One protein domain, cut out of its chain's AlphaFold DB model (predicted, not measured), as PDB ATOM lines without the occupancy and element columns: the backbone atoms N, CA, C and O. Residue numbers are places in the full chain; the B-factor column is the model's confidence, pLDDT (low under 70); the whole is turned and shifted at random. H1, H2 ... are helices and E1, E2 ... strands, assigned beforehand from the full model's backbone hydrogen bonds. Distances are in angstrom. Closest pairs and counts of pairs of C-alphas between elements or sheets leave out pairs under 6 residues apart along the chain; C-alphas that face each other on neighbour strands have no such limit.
ATOM      1  N   HIS A  10      18.121  -5.018   3.933       86.12
ATOM      2  CA  HIS A  10      17.471  -6.143   4.593       86.12
ATOM      3  C   HIS A  10      18.277  -7.438   4.429       86.12
ATOM      4  O   HIS A  10      18.489  -8.148   5.406       86.12
ATOM      5  N   SER A  11      18.773  -7.749   3.225       86.56
ATOM      6  CA  SER A  11      19.573  -8.967   3.017       86.56
ATOM      7  C   SER A  11      20.947  -8.888   3.687       86.56
ATOM      8  O   SER A  11      21.483  -9.911   4.102       86.56
ATOM      9  N   LEU A  12      21.500  -7.682   3.843       84.94
ATOM     10  CA  LEU A  12      22.768  -7.469   4.539       84.94
ATOM     11  C   LEU A  12      22.643  -7.570   6.070       84.94
ATOM     12  O   LEU A  12      23.626  -7.926   6.721       84.94
ATOM     13  N   ALA A  13      21.466  -7.273   6.635       86.94
ATOM     14  CA  ALA A  13      21.243  -7.183   8.082       86.94
ATOM     15  C   ALA A  13      20.371  -8.299   8.693       86.94
ATOM     16  O   ALA A  13      20.318  -8.424   9.917       86.94
ATOM     17  N   ALA A  14      19.690  -9.113   7.883       89.75
ATOM     18  CA  ALA A  14      18.864 -10.215   8.376       89.75
ATOM     19  C   ALA A  14      19.702 -11.260   9.135       89.75
ATOM     20  O   ALA A  14      20.732 -11.719   8.638       89.75
ATOM     21  N   GLY A  15      19.252 -11.640  10.336       88.50
ATOM     22  CA  GLY A  15      19.908 -12.652  11.173       88.50
ATOM     23  C   GLY A  15      21.282 -12.263  11.726       88.50
ATOM     24  O   GLY A  15      21.984 -13.136  12.225       88.50
ATOM     25  N   LYS A  16      21.674 -10.986  11.626       91.62
ATOM     26  CA  LYS A  16      22.997 -10.485  12.017       91.62
ATOM     27  C   LYS A  16      22.903  -9.283  12.949       91.62
ATOM     28  O   LYS A  16      21.928  -8.525  12.919       91.62
ATOM     29  N   LYS A  17      23.966  -9.063  13.719       90.75
ATOM     30  CA  LYS A  17      24.223  -7.821  14.440       90.75
ATOM     31  C   LYS A  17      25.087  -6.907  13.576       90.75
ATOM     32  O   LYS A  17      26.242  -7.215  13.291       90.75
ATOM     33  N   VAL A  18      24.528  -5.785  13.135       91.56
ATOM     34  CA  VAL A  18      25.129  -4.930  12.101       91.56
ATOM     35  C   VAL A  18      25.288  -3.501  12.593       91.56
ATOM     36  O   VAL A  18      24.352  -2.918  13.133       91.56
ATOM     37  N   ILE A  19      26.460  -2.911  12.365       89.44
ATOM     38  CA  ILE A  19      26.654  -1.467  12.509       89.44
ATOM     39  C   ILE A  19      26.396  -0.810  11.158       89.44
ATOM     40  O   ILE A  19      27.059  -1.120  10.173       89.44
ATOM     41  N   LEU A  20      25.453   0.124  11.129       88.88
ATOM     42  CA  LEU A  20      25.067   0.887   9.950       88.88
ATOM     43  C   LEU A  20      25.359   2.364  10.195       88.88
ATOM     44  O   LEU A  20      24.714   2.976  11.041       88.88
ATOM     45  N   PHE A  21      26.305   2.959   9.476       87.12
ATOM     46  CA  PHE A  21      26.652   4.366   9.669       87.12
ATOM     47  C   PHE A  21      26.587   5.159   8.367       87.12
ATOM     48  O   PHE A  21      26.926   4.647   7.304       87.12
ATOM     49  N   GLY A  22      26.126   6.404   8.453       82.88
ATOM     50  CA  GLY A  22      25.939   7.296   7.312       82.88
ATOM     51  C   GLY A  22      26.889   8.483   7.349       82.88
ATOM     52  O   GLY A  22      27.180   9.012   8.426       82.88
ATOM     53  N   VAL A  23      27.356   8.915   6.175       77.31
ATOM     54  CA  VAL A  23      28.148  10.144   6.014       77.31
ATOM     55  C   VAL A  23      27.505  11.110   5.005       77.31
ATOM     56  O   VAL A  23      26.955  10.666   3.993       77.31
ATOM     57  N   PRO A  24      27.611  12.441   5.212       69.94
ATOM     58  CA  PRO A  24      27.023  13.433   4.300       69.94
ATOM     59  C   PRO A  24      27.600  13.423   2.877       69.94
ATOM     60  O   PRO A  24      26.943  13.831   1.917       69.94
ATOM     61  N   GLY A  25      28.842  12.964   2.729       67.19
ATOM     62  CA  GLY A  25      29.585  12.966   1.475       67.19
ATOM     63  C   GLY A  25      30.574  11.804   1.407       67.19
ATOM     64  O   GLY A  25      31.213  11.488   2.409       67.19
ATOM     65  N   ALA A  26      30.724  11.207   0.225       60.41
ATOM     66  CA  ALA A  26      31.750  10.223  -0.074       60.41
ATOM     67  C   ALA A  26      33.099  10.942  -0.155       60.41
ATOM     68  O   ALA A  26      33.299  11.798  -1.015       60.41
ATOM     69  N   CYS A  27      33.992  10.610   0.774       58.16
ATOM     70  CA  CYS A  27      35.404  10.986   0.756       58.16
ATOM     71  C   CYS A  27      35.752  12.491   0.541       58.16
ATOM     72  O   CYS A  27      36.700  12.775  -0.192       58.16
ATOM     73  N   PRO A  28      35.068  13.488   1.153       52.59
ATOM     74  CA  PRO A  28      35.581  14.860   1.146       52.59
ATOM     75  C   PRO A  28      36.827  14.977   2.054       52.59
ATOM     76  O   PRO A  28      36.916  14.258   3.051       52.59
ATOM     77  N   PRO A  29      37.772  15.897   1.776       47.44
ATOM     78  CA  PRO A  29      39.061  16.013   2.484       47.44
ATOM     79  C   PRO A  29      38.965  16.514   3.943       47.44
ATOM     80  O   PRO A  29      39.964  16.895   4.549       47.44
ATOM     81  N   THR A  30      37.773  16.526   4.536       54.59
ATOM     82  CA  THR A  30      37.474  17.022   5.888       54.59
ATOM     83  C   THR A  30      36.866  15.919   6.766       54.59
ATOM     84  O   THR A  30      36.628  14.811   6.297       54.59
ATOM     85  N   CYS A  31      36.685  16.216   8.062       48.72
ATOM     86  CA  CYS A  31      35.992  15.501   9.156       48.72
ATOM     87  C   CYS A  31      35.400  14.083   8.916       48.72
ATOM     88  O   CYS A  31      35.637  13.190   9.732       48.72
ATOM     89  N   SER A  32      34.692  13.834   7.812       55.78
ATOM     90  CA  SER A  32      34.189  12.521   7.387       55.78
ATOM     91  C   SER A  32      35.271  11.443   7.217       55.78
ATOM     92  O   SER A  32      35.011  10.292   7.558       55.78
ATOM     93  N   MET A  33      36.492  11.767   6.756       62.06
ATOM     94  CA  MET A  33      37.543  10.735   6.626       62.06
ATOM     95  C   MET A  33      38.080  10.244   7.970       62.06
ATOM     96  O   MET A  33      38.357   9.058   8.112       62.06
ATOM     97  N   LYS A  34      38.149  11.112   8.988       65.31
ATOM     98  CA  LYS A  34      38.461  10.669  10.358       65.31
ATOM     99  C   LYS A  34      37.380   9.726  10.884       65.31
ATOM    100  O   LYS A  34      37.702   8.741  11.534       65.31
ATOM    101  N   TYR A  35      36.116  10.011  10.568       70.19
ATOM    102  CA  TYR A  35      34.978   9.191  10.975       70.19
ATOM    103  C   TYR A  35      35.008   7.793  10.343       70.19
ATOM    104  O   TYR A  35      34.930   6.801  11.062       70.19
ATOM    105  N   VAL A  36      35.199   7.709   9.022       74.44
ATOM    106  CA  VAL A  36      35.320   6.429   8.302       74.44
ATOM    107  C   VAL A  36      36.549   5.648   8.773       74.44
ATOM    108  O   VAL A  36      36.429   4.465   9.092       74.44
ATOM    109  N   ASN A  37      37.711   6.301   8.889       76.94
ATOM    110  CA  ASN A  37      38.942   5.638   9.322       76.94
ATOM    111  C   ASN A  37      38.833   5.084  10.743       76.94
ATOM    112  O   ASN A  37      39.284   3.971  10.982       76.94
ATOM    113  N   GLY A  38      38.160   5.776  11.666       78.25
ATOM    114  CA  GLY A  38      37.988   5.246  13.018       78.25
ATOM    115  C   GLY A  38      37.109   3.991  13.090       78.25
ATOM    116  O   GLY A  38      37.322   3.165  13.975       78.25
ATOM    117  N   PHE A  39      36.162   3.797  12.161       79.62
ATOM    118  CA  PHE A  39      35.447   2.520  12.038       79.62
ATOM    119  C   PHE A  39      36.322   1.424  11.436       79.62
ATOM    120  O   PHE A  39      36.211   0.282  11.867       79.62
ATOM    121  N   ILE A  40      37.187   1.758  10.475       83.88
ATOM    122  CA  ILE A  40      38.122   0.802   9.867       83.88
ATOM    123  C   ILE A  40      39.155   0.336  10.904       83.88
ATOM    124  O   ILE A  40      39.333  -0.865  11.078       83.88
ATOM    125  N   GLU A  41      39.776   1.264  11.636       84.31
ATOM    126  CA  GLU A  41      40.789   0.981  12.665       84.31
ATOM    127  C   GLU A  41      40.239   0.114  13.807       84.31
ATOM    128  O   GLU A  41      40.936  -0.757  14.317       84.31
ATOM    129  N   LYS A  42      38.973   0.318  14.195       83.00
ATOM    130  CA  LYS A  42      38.321  -0.428  15.286       83.00
ATOM    131  C   LYS A  42      37.493  -1.615  14.822       83.00
ATOM    132  O   LYS A  42      36.806  -2.239  15.630       83.00
ATOM    133  N   ALA A  43      37.507  -1.932  13.533       83.81
ATOM    134  CA  ALA A  43      36.592  -2.925  13.001       83.81
ATOM    135  C   ALA A  43      36.823  -4.320  13.598       83.81
ATOM    136  O   ALA A  43      35.861  -5.045  13.834       83.81
ATOM    137  N   GLU A  44      38.075  -4.691  13.872       84.94
ATOM    138  CA  GLU A  44      38.405  -5.974  14.507       84.94
ATOM    139  C   GLU A  44      37.890  -6.057  15.947       84.94
ATOM    140  O   GLU A  44      37.313  -7.072  16.331       84.94
ATOM    141  N   GLU A  45      38.015  -4.974  16.716       84.12
ATOM    142  CA  GLU A  45      37.476  -4.865  18.077       84.12
ATOM    143  C   GLU A  45      35.940  -4.931  18.084       84.12
ATOM    144  O   GLU A  45      35.324  -5.584  18.924       84.12
ATOM    145  N   LEU A  46      35.283  -4.273  17.130       82.44
ATOM    146  CA  LEU A  46      33.826  -4.321  17.016       82.44
ATOM    147  C   LEU A  46      33.344  -5.729  16.646       82.44
ATOM    148  O   LEU A  46      32.357  -6.210  17.207       82.44
ATOM    149  N   LYS A  47      34.068  -6.414  15.754       84.88
ATOM    150  CA  LYS A  47      33.766  -7.796  15.367       84.88
ATOM    151  C   LYS A  47      34.002  -8.789  16.502       84.88
ATOM    152  O   LYS A  47      33.164  -9.662  16.717       84.88
ATOM    153  N   SER A  48      35.071  -8.632  17.285       81.94
ATOM    154  CA  SER A  48      35.315  -9.482  18.460       81.94
ATOM    155  C   SER A  48      34.255  -9.298  19.556       81.94
ATOM    156  O   SER A  48      33.949 -10.244  20.278       81.94
ATOM    157  N   ASN A  49      33.611  -8.127  19.614       81.81
ATOM    158  CA  ASN A  49      32.461  -7.835  20.478       81.81
ATOM    159  C   ASN A  49      31.099  -8.305  19.910       81.81
ATOM    160  O   ASN A  49      30.035  -7.910  20.405       81.81
ATOM    161  N   GLY A  50      31.111  -9.153  18.876       83.19
ATOM    162  CA  GLY A  50      29.925  -9.823  18.337       83.19
ATOM    163  C   GLY A  50      29.155  -9.036  17.276       83.19
ATOM    164  O   GLY A  50      27.975  -9.303  17.082       83.19
ATOM    165  N   VAL A  51      29.772  -8.043  16.627       88.94
ATOM    166  CA  VAL A  51      29.214  -7.405  15.420       88.94
ATOM    167  C   VAL A  51      29.611  -8.228  14.197       88.94
ATOM    168  O   VAL A  51      30.794  -8.410  13.933       88.94
ATOM    169  N   ASP A  52      28.643  -8.680  13.411       88.25
ATOM    170  CA  ASP A  52      28.906  -9.496  12.223       88.25
ATOM    171  C   ASP A  52      29.384  -8.643  11.039       88.25
ATOM    172  O   ASP A  52      30.291  -9.022  10.294       88.25
ATOM    173  N   GLU A  53      28.772  -7.470  10.847       89.44
ATOM    174  CA  GLU A  53      28.983  -6.623   9.670       89.44
ATOM    175  C   GLU A  53      29.006  -5.135  10.031       89.44
ATOM    176  O   GLU A  53      28.265  -4.668  10.898       89.44
ATOM    177  N   ILE A  54      29.832  -4.372   9.313       89.44
ATOM    178  CA  ILE A  54      29.889  -2.912   9.405       89.44
ATOM    179  C   ILE A  54      29.633  -2.350   8.008       89.44
ATOM    180  O   ILE A  54      30.328  -2.703   7.053       89.44
ATOM    181  N   ILE A  55      28.631  -1.482   7.888       89.12
ATOM    182  CA  ILE A  55      28.164  -0.946   6.612       89.12
ATOM    183  C   ILE A  55      28.152   0.581   6.664       89.12
ATOM    184  O   ILE A  55      27.516   1.185   7.530       89.12
ATOM    185  N   CYS A  56      28.846   1.198   5.713       85.62
ATOM    186  CA  CYS A  56      28.878   2.634   5.493       85.62
ATOM    187  C   CYS A  56      27.928   3.005   4.350       85.62
ATOM    188  O   CYS A  56      28.072   2.492   3.240       85.62
ATOM    189  N   PHE A  57      26.997   3.920   4.608       82.75
ATOM    190  CA  PHE A  57      26.102   4.491   3.609       82.75
ATOM    191  C   PHE A  57      26.477   5.928   3.276       82.75
ATOM    192  O   PHE A  57      26.849   6.732   4.133       82.75
ATOM    193  N   SER A  58      26.328   6.272   2.004       74.88
ATOM    194  CA  SER A  58      26.521   7.630   1.520       74.88
ATOM    195  C   SER A  58      25.505   7.928   0.422       74.88
ATOM    196  O   SER A  58      25.351   7.137  -0.507       74.88
ATOM    197  N   GLY A  59      24.885   9.109   0.489       67.25
ATOM    198  CA  GLY A  59      23.944   9.619  -0.518       67.25
ATOM    199  C   GLY A  59      24.597  10.043  -1.844       67.25
ATOM    200  O   GLY A  59      24.149  10.990  -2.477       67.25
ATOM    201  N   ASN A  60      25.736   9.447  -2.207       71.75
ATOM    202  CA  ASN A  60      26.458   9.739  -3.448       71.75
ATOM    203  C   ASN A  60      26.325   8.573  -4.416       71.75
ATOM    204  O   ASN A  60      26.069   7.438  -4.017       71.75
ATOM    205  N   TYR A  61      26.572   8.851  -5.691       67.94
ATOM    206  CA  TYR A  61      26.521   7.837  -6.728       67.94
ATOM    207  C   TYR A  61      27.550   6.709  -6.507       67.94
ATOM    208  O   TYR A  61      28.653   6.970  -6.012       67.94
ATOM    209  N   PRO A  62      27.257   5.472  -6.956       67.38
ATOM    210  CA  PRO A  62      28.131   4.306  -6.779       67.38
ATOM    211  C   PRO A  62      29.581   4.502  -7.246       67.38
ATOM    212  O   PRO A  62      30.509   3.975  -6.638       67.38
ATOM    213  N   PHE A  63      29.805   5.302  -8.294       66.25
ATOM    214  CA  PHE A  63      31.150   5.595  -8.796       66.25
ATOM    215  C   PHE A  63      31.987   6.449  -7.832       66.25
ATOM    216  O   PHE A  63      33.205   6.312  -7.816       66.25
ATOM    217  N   MET A  64      31.357   7.284  -6.997       61.97
ATOM    218  CA  MET A  64      32.057   8.083  -5.982       61.97
ATOM    219  C   MET A  64      32.450   7.247  -4.763       61.97
ATOM    220  O   MET A  64      33.434   7.556  -4.101       61.97
ATOM    221  N   ILE A  65      31.714   6.170  -4.481       67.69
ATOM    222  CA  ILE A  65      32.047   5.245  -3.392       67.69
ATOM    223  C   ILE A  65      33.292   4.413  -3.714       67.69
ATOM    224  O   ILE A  65      34.061   4.102  -2.810       67.69
ATOM    225  N   LYS A  66      33.561   4.125  -4.995       68.81
ATOM    226  CA  LYS A  66      34.813   3.464  -5.409       68.81
ATOM    227  C   LYS A  66      36.076   4.271  -5.087       68.81
ATOM    228  O   LYS A  66      37.156   3.699  -5.088       68.81
ATOM    229  N   ALA A  67      35.954   5.572  -4.822       66.31
ATOM    230  CA  ALA A  67      37.076   6.411  -4.409       66.31
ATOM    231  C   ALA A  67      37.394   6.307  -2.901       66.31
ATOM    232  O   ALA A  67      38.369   6.900  -2.445       66.31
ATOM    233  N   CYS A  68      36.587   5.583  -2.114       67.00
ATOM    234  CA  CYS A  68      36.877   5.304  -0.708       67.00
ATOM    235  C   CYS A  68      37.991   4.248  -0.559       67.00
ATOM    236  O   CYS A  68      38.146   3.397  -1.435       67.00
ATOM    237  N   PRO A  69      38.757   4.268   0.550       68.94
ATOM    238  CA  PRO A  69      39.849   3.325   0.763       68.94
ATOM    239  C   PRO A  69      39.352   1.877   0.773       68.94
ATOM    240  O   PRO A  69      38.436   1.518   1.526       68.94
ATOM    241  N   GLU A  70      39.996   1.040  -0.041       71.06
ATOM    242  CA  GLU A  70      39.786  -0.404  -0.008       71.06
ATOM    243  C   GLU A  70      40.126  -0.936   1.384       71.06
ATOM    244  O   GLU A  70      41.189  -0.667   1.942       71.06
ATOM    245  N   ASN A  71      39.198  -1.684   1.972       80.25
ATOM    246  CA  ASN A  71      39.387  -2.292   3.279       80.25
ATOM    247  C   ASN A  71      38.575  -3.590   3.382       80.25
ATOM    248  O   ASN A  71      37.631  -3.815   2.627       80.25
ATOM    249  N   LYS A  72      38.953  -4.455   4.329       81.06
ATOM    250  CA  LYS A  72      38.354  -5.790   4.492       81.06
ATOM    251  C   LYS A  72      37.167  -5.828   5.457       81.06
ATOM    252  O   LYS A  72      36.532  -6.872   5.593       81.06
ATOM    253  N   HIS A  73      36.885  -4.737   6.169       82.75
ATOM    254  CA  HIS A  73      36.001  -4.792   7.335       82.75
ATOM    255  C   HIS A  73      34.705  -3.987   7.198       82.75
ATOM    256  O   HIS A  73      33.717  -4.360   7.830       82.75
ATOM    257  N   VAL A  74      34.699  -2.934   6.380       85.69
ATOM    258  CA  VAL A  74      33.581  -2.014   6.161       85.69
ATOM    259  C   VAL A  74      33.099  -2.133   4.720       85.69
ATOM    260  O   VAL A  74      33.850  -1.889   3.776       85.69
ATOM    261  N   LYS A  75      31.819  -2.466   4.551       87.38
ATOM    262  CA  LYS A  75      31.146  -2.475   3.247       87.38
ATOM    263  C   LYS A  75      30.600  -1.087   2.952       87.38
ATOM    264  O   LYS A  75      29.856  -0.545   3.763       87.38
ATOM    265  N   PHE A  76      30.930  -0.520   1.799       85.19
ATOM    266  CA  PHE A  76      30.357   0.754   1.375       85.19
ATOM    267  C   PHE A  76      29.176   0.532   0.431       85.19
ATOM    268  O   PHE A  76      29.292  -0.199  -0.550       85.19
ATOM    269  N   VAL A  77      28.052   1.186   0.719       86.25
ATOM    270  CA  VAL A  77      26.814   1.101  -0.061       86.25
ATOM    271  C   VAL A  77      26.367   2.505  -0.468       86.25
ATOM    272  O   VAL A  77      26.403   3.449   0.326       86.25
ATOM    273  N   ALA A  78      25.974   2.648  -1.733       84.38
ATOM    274  CA  ALA A  78      25.519   3.910  -2.306       84.38
ATOM    275  C   ALA A  78      24.000   4.016  -2.238       84.38
ATOM    276  O   ALA A  78      23.303   3.155  -2.766       84.38
ATOM    277  N   ASP A  79      23.509   5.112  -1.664       82.50
ATOM    278  CA  ASP A  79      22.109   5.531  -1.758       82.50
ATOM    279  C   ASP A  79      22.012   6.723  -2.718       82.50
ATOM    280  O   ASP A  79      21.827   7.869  -2.318       82.50
ATOM    281  N   GLY A  80      22.252   6.467  -4.007       75.06
ATOM    282  CA  GLY A  80      22.334   7.526  -5.020       75.06
ATOM    283  C   GLY A  80      21.012   8.264  -5.271       75.06
ATOM    284  O   GLY A  80      21.050   9.405  -5.724       75.06
ATOM    285  N   SER A  81      19.867   7.634  -4.982       76.38
ATOM    286  CA  SER A  81      18.536   8.254  -5.066       76.38
ATOM    287  C   SER A  81      18.135   8.977  -3.776       76.38
ATOM    288  O   SER A  81      17.261   9.840  -3.813       76.38
ATOM    289  N   GLY A  82      18.771   8.657  -2.644       75.69
ATOM    290  CA  GLY A  82      18.440   9.222  -1.335       75.69
ATOM    291  C   GLY A  82      17.140   8.678  -0.735       75.69
ATOM    292  O   GLY A  82      16.709   9.166   0.309       75.69
ATOM    293  N   GLU A  83      16.507   7.690  -1.376       82.00
ATOM    294  CA  GLU A  83      15.236   7.105  -0.934       82.00
ATOM    295  C   GLU A  83      15.387   6.419   0.422       82.00
ATOM    296  O   GLU A  83      14.523   6.547   1.289       82.00
ATOM    297  N   TYR A  84      16.505   5.723   0.645       82.62
ATOM    298  CA  TYR A  84      16.724   5.013   1.901       82.62
ATOM    299  C   TYR A  84      16.964   5.986   3.063       82.62
ATOM    300  O   TYR A  84      16.419   5.806   4.151       82.62
ATOM    301  N   ILE A  85      17.724   7.059   2.831       82.50
ATOM    302  CA  ILE A  85      17.943   8.122   3.821       82.50
ATOM    303  C   ILE A  85      16.634   8.844   4.174       82.50
ATOM    304  O   ILE A  85      16.404   9.110   5.356       82.50
ATOM    305  N   GLN A  86      15.779   9.120   3.183       83.25
ATOM    306  CA  GLN A  86      14.459   9.724   3.406       83.25
ATOM    307  C   GLN A  86      13.532   8.798   4.198       83.25
ATOM    308  O   GLN A  86      12.861   9.243   5.126       83.25
ATOM    309  N   LEU A  87      13.531   7.493   3.903       84.06
ATOM    310  CA  LEU A  87      12.757   6.508   4.670       84.06
ATOM    311  C   LEU A  87      13.181   6.441   6.145       84.06
ATOM    312  O   LEU A  87      12.354   6.164   7.011       84.06
ATOM    313  N   LEU A  88      14.457   6.703   6.438       82.75
ATOM    314  CA  LEU A  88      14.970   6.781   7.807       82.75
ATOM    315  C   LEU A  88      14.709   8.139   8.484       82.75
ATOM    316  O   LEU A  88      14.958   8.259   9.685       82.75
ATOM    317  N   GLY A  89      14.240   9.156   7.751       84.44
ATOM    318  CA  GLY A  89      14.086  10.527   8.251       84.44
ATOM    319  C   GLY A  89      15.421  11.187   8.618       84.44
ATOM    320  O   GLY A  89      15.491  11.994   9.550       84.44
ATOM    321  N   LEU A  90      16.510  10.784   7.954       82.88
ATOM    322  CA  LEU A  90      17.879  11.242   8.228       82.88
ATOM    323  C   LEU A  90      18.404  12.183   7.141       82.88
ATOM    324  O   LEU A  90      19.622  12.370   7.014       82.88
ATOM    325  N   GLU A  91      17.510  12.796   6.367       81.31
ATOM    326  CA  GLU A  91      17.884  13.809   5.397       81.31
ATOM    327  C   GLU A  91      18.421  15.096   6.052       81.31
ATOM    328  O   GLU A  91      18.043  15.545   7.144       81.31
ATOM    329  N   LEU A  92      19.365  15.704   5.350       76.31
ATOM    330  CA  LEU A  92      19.945  16.999   5.634       76.31
ATOM    331  C   LEU A  92      19.811  17.840   4.371       76.31
ATOM    332  O   LEU A  92      20.482  17.566   3.376       76.31
ATOM    333  N   ASP A  93      18.956  18.858   4.403       78.31
ATOM    334  CA  ASP A  93      18.878  19.809   3.302       78.31
ATOM    335  C   ASP A  93      20.065  20.779   3.388       78.31
ATOM    336  O   ASP A  93      20.201  21.539   4.345       78.31
ATOM    337  N   VAL A  94      20.966  20.701   2.407       71.81
ATOM    338  CA  VAL A  94      22.141  21.574   2.277       71.81
ATOM    339  C   VAL A  94      22.104  22.312   0.933       71.81
ATOM    340  O   VAL A  94      23.143  22.585   0.320       71.81
ATOM    341  N   LYS A  95      20.898  22.642   0.446       76.25
ATOM    342  CA  LYS A  95      20.700  23.471  -0.756       76.25
ATOM    343  C   LYS A  95      21.439  24.804  -0.674       76.25
ATOM    344  O   LYS A  95      22.068  25.186  -1.655       76.25
ATOM    345  N   ASP A  96      21.481  25.428   0.502       72.00
ATOM    346  CA  ASP A  96      22.155  26.717   0.726       72.00
ATOM    347  C   ASP A  96      23.672  26.677   0.465       72.00
ATOM    348  O   ASP A  96      24.293  27.715   0.255       72.00
ATOM    349  N   LYS A  97      24.289  25.484   0.452       66.50
ATOM    350  CA  LYS A  97      25.707  25.290   0.089       66.50
ATOM    351  C   LYS A  97      25.894  24.601  -1.268       66.50
ATOM    352  O   LYS A  97      26.983  24.111  -1.554       66.50
ATOM    353  N   GLY A  98      24.839  24.506  -2.080       68.44
ATOM    354  CA  GLY A  98      24.871  23.893  -3.411       68.44
ATOM    355  C   GLY A  98      25.010  22.367  -3.425       68.44
ATOM    356  O   GLY A  98      25.285  21.794  -4.473       68.44
ATOM    357  N   LEU A  99      24.836  21.685  -2.284       66.38
ATOM    358  CA  LEU A  99      25.048  20.233  -2.167       66.38
ATOM    359  C   LEU A  99      23.756  19.411  -2.247       66.38
ATOM    360  O   LEU A  99      23.833  18.183  -2.324       66.38
ATOM    361  N   GLY A 100      22.592  20.066  -2.258       73.06
ATOM    362  CA  GLY A 100      21.285  19.411  -2.286       73.06
ATOM    363  C   GLY A 100      20.960  18.677  -0.982       73.06
ATOM    364  O   GLY A 100      21.492  19.005   0.079       73.06
ATOM    365  N   VAL A 101      20.076  17.681  -1.066       73.81
ATOM    366  CA  VAL A 101      19.692  16.840   0.075       73.81
ATOM    367  C   VAL A 101      20.747  15.749   0.281       73.81
ATOM    368  O   VAL A 101      21.072  15.008  -0.643       73.81
ATOM    369  N   ARG A 102      21.311  15.667   1.489       76.38
ATOM    370  CA  ARG A 102      22.378  14.733   1.884       76.38
ATOM    371  C   ARG A 102      21.970  13.904   3.097       76.38
ATOM    372  O   ARG A 102      20.953  14.166   3.723       76.38
ATOM    373  N   SER A 103      22.785  12.914   3.450       75.31
ATOM    374  CA  SER A 103      22.629  12.183   4.712       75.31
ATOM    375  C   SER A 103      23.159  13.003   5.888       75.31
ATOM    376  O   SER A 103      24.220  13.623   5.782       75.31
ATOM    377  N   ARG A 104      22.479  12.977   7.038       76.88
ATOM    378  CA  ARG A 104      23.111  13.357   8.311       76.88
ATOM    379  C   ARG A 104      24.193  12.339   8.677       76.88
ATOM    380  O   ARG A 104      24.112  11.174   8.307       76.88
ATOM    381  N   GLY A 105      25.207  12.764   9.428       77.38
ATOM    382  CA  GLY A 105      26.133  11.811  10.040       77.38
ATOM    383  C   GLY A 105      25.390  10.979  11.083       77.38
ATOM    384  O   GLY A 105      24.763  11.555  11.970       77.38
ATOM    385  N   PHE A 106      25.427   9.653  10.992       81.62
ATOM    386  CA  PHE A 106      24.774   8.783  11.975       81.62
ATOM    387  C   PHE A 106      25.515   7.455  12.149       81.62
ATOM    388  O   PHE A 106      26.332   7.079  11.313       81.62
ATOM    389  N   ALA A 107      25.214   6.738  13.228       84.88
ATOM    390  CA  ALA A 107      25.574   5.344  13.452       84.88
ATOM    391  C   ALA A 107      24.424   4.633  14.177       84.88
ATOM    392  O   ALA A 107      23.979   5.063  15.241       84.88
ATOM    393  N   LEU A 108      23.952   3.538  13.596       86.75
ATOM    394  CA  LEU A 108      22.928   2.659  14.135       86.75
ATOM    395  C   LEU A 108      23.555   1.303  14.438       86.75
ATOM    396  O   LEU A 108      24.381   0.808  13.673       86.75
ATOM    397  N   LEU A 109      23.125   0.686  15.532       86.25
ATOM    398  CA  LEU A 109      23.380  -0.727  15.789       86.25
ATOM    399  C   LEU A 109      22.068  -1.476  15.590       86.25
ATOM    400  O   LEU A 109      21.069  -1.167  16.245       86.25
ATOM    401  N   LEU A 110      22.084  -2.443  14.681       87.56
ATOM    402  CA  LEU A 110      20.974  -3.329  14.384       87.56
ATOM    403  C   LEU A 110      21.255  -4.709  14.967       87.56
ATOM    404  O   LEU A 110      22.387  -5.184  14.922       87.56
ATOM    405  N   ASP A 111      20.213  -5.353  15.472       89.00
ATOM    406  CA  ASP A 111      20.207  -6.755  15.871       89.00
ATOM    407  C   ASP A 111      18.986  -7.419  15.230       89.00
ATOM    408  O   ASP A 111      17.848  -7.059  15.538       89.00
ATOM    409  N   ASN A 112      19.227  -8.305  14.260       89.62
ATOM    410  CA  ASN A 112      18.199  -8.972  13.462       89.62
ATOM    411  C   ASN A 112      17.112  -8.004  12.950       89.62
ATOM    412  O   ASN A 112      15.937  -8.108  13.303       89.62
ATOM    413  N   LEU A 113      17.533  -7.024  12.138       86.19
ATOM    414  CA  LEU A 113      16.693  -5.965  11.547       86.19
ATOM    415  C   LEU A 113      16.054  -4.982  12.545       86.19
ATOM    416  O   LEU A 113      15.409  -4.022  12.126       86.19
ATOM    417  N   LYS A 114      16.256  -5.159  13.855       85.94
ATOM    418  CA  LYS A 114      15.765  -4.238  14.880       85.94
ATOM    419  C   LYS A 114      16.852  -3.247  15.271       85.94
ATOM    420  O   LYS A 114      17.946  -3.638  15.666       85.94
ATOM    421  N   VAL A 115      16.543  -1.956  15.219       86.25
ATOM    422  CA  VAL A 115      17.458  -0.911  15.695       86.25
ATOM    423  C   VAL A 115      17.504  -0.939  17.224       86.25
ATOM    424  O   VAL A 115      16.484  -0.734  17.883       86.25
ATOM    425  N   ILE A 116      18.683  -1.208  17.788       83.69
ATOM    426  CA  ILE A 116      18.910  -1.272  19.241       83.69
ATOM    427  C   ILE A 116      19.642  -0.042  19.782       83.69
ATOM    428  O   ILE A 116      19.473   0.305  20.948       83.69
ATOM    429  N   VAL A 117      20.427   0.642  18.943       80.25
ATOM    430  CA  VAL A 117      21.114   1.895  19.293       80.25
ATOM    431  C   VAL A 117      21.031   2.863  18.122       80.25
ATOM    432  O   VAL A 117      21.209   2.462  16.974       80.25
ATOM    433  N   VAL A 118      20.795   4.137  18.433       81.88
ATOM    434  CA  VAL A 118      20.744   5.243  17.474       81.88
ATOM    435  C   VAL A 118      21.694   6.338  17.944       81.88
ATOM    436  O   VAL A 118      21.577   6.814  19.072       81.88
ATOM    437  N   ASN A 119      22.612   6.757  17.079       77.44
ATOM    438  CA  ASN A 119      23.423   7.950  17.271       77.44
ATOM    439  C   ASN A 119      23.339   8.812  16.007       77.44
ATOM    440  O   ASN A 119      23.706   8.357  14.928       77.44
ATOM    441  N   VAL A 120      22.840  10.040  16.132       78.69
ATOM    442  CA  VAL A 120      22.705  10.990  15.022       78.69
ATOM    443  C   VAL A 120      23.505  12.235  15.382       78.69
ATOM    444  O   VAL A 120      23.256  12.856  16.413       78.69
ATOM    445  N   GLY A 121      24.472  12.592  14.543       65.44
ATOM    446  CA  GLY A 121      25.309  13.769  14.729       65.44
ATOM    447  C   GLY A 121      24.537  15.061  14.466       65.44
ATOM    448  O   GLY A 121      23.799  15.178  13.483       65.44
TER     449      GLY A 121
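AT A GLANCE: This is residues 10 to 121 of the 501 residues of the protein "Glutaredoxin-dependent peroxiredoxin" of Arabidopsis thaliana (UniProt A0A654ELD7). A twisted sheet of five strands, E3 E2 E1 E6 E7, is the body of this domain, with helix H2 packed along one face. At one end of the longest axis the small hairpin of E4 and E5 extends the body, and H3 lies toward the other end. The printed part has 112 residues, with five named helices and seven named strands in the order H1 E1 H2 H3 E2 H4 E3 H5 E4 E5 E6 E7. The five-stranded sheet is mixed, the class is mixed, helices and strands, and the whole is compact, with a radius of gyration of the C-alphas of 13.6 A and spans of 42 by 27 by 24 A.

IN THESE COORDINATES: H1, residues 10 to 13, begins at C-alpha 10 (17.471, -6.143, 4.593). E1, residues 17 to 23, is 20.2 A long. H2, residues 32 to 41, measures 14.3 A, and H3 is residues 43 to 48. E2, residues 53 to 58, is 16.6 A long. H4 is residues 62 to 65, E3 residues 74 to 78, H5 residues 83 to 87, E4 residues 91 to 94 and E5 residues 100 to 103. E6, residues 106 to 111, and E7, residues 114 to 120, each measure 16.7 A; C-alpha 120 is at (22.705, 10.990, 15.022).

HOW THE PARTS SIT: E2 is parallel to E1, with N 21 and O 55 2.9 A apart, and to E3, with N 77 and O 56 2.8 A apart. E1 and E6 are antiparallel, with N 20 and O 108 at 2.8 A. E6 and E7 form an antiparallel hairpin, with N 107 and O 119 at 2.8 A. E1, H2, H3 and E2 make a strand-helix-strand unit, two parallel neighbour strands with helices between, whose crossover is right-handed; E2, H4 and E3 make another. H2 on one face of the sheet gives two layers, at a height over the sheet of 8.8 A; it runs along the strands, at 10 degrees to E2 on the local plane. H4 is on the same face; the C-alphas of Pro 62 and Ala 78, the closest of H4 and E3, are 5.2 A apart. H1, H3 and H5 only graze the sheet. E4 and E5 form an antiparallel hairpin, with N 92 and O 102 at 2.7 A, and E5 runs on into E6 at 43 degrees. In H2, H3 and H5 every O i to N i+4 pair is within hydrogen-bond range; H1 and H4 are too short for such a pair.

THE WHOLE: The two C-alphas farthest apart, those of Ser 48 and Asp 96, are 42.4 A apart. The printed part has no cut and no long link. The mean pLDDT of the printed part is 78.1; it is under 70 at residues 24 to 34, 59, 61 to 69, 97 to 99 and 121.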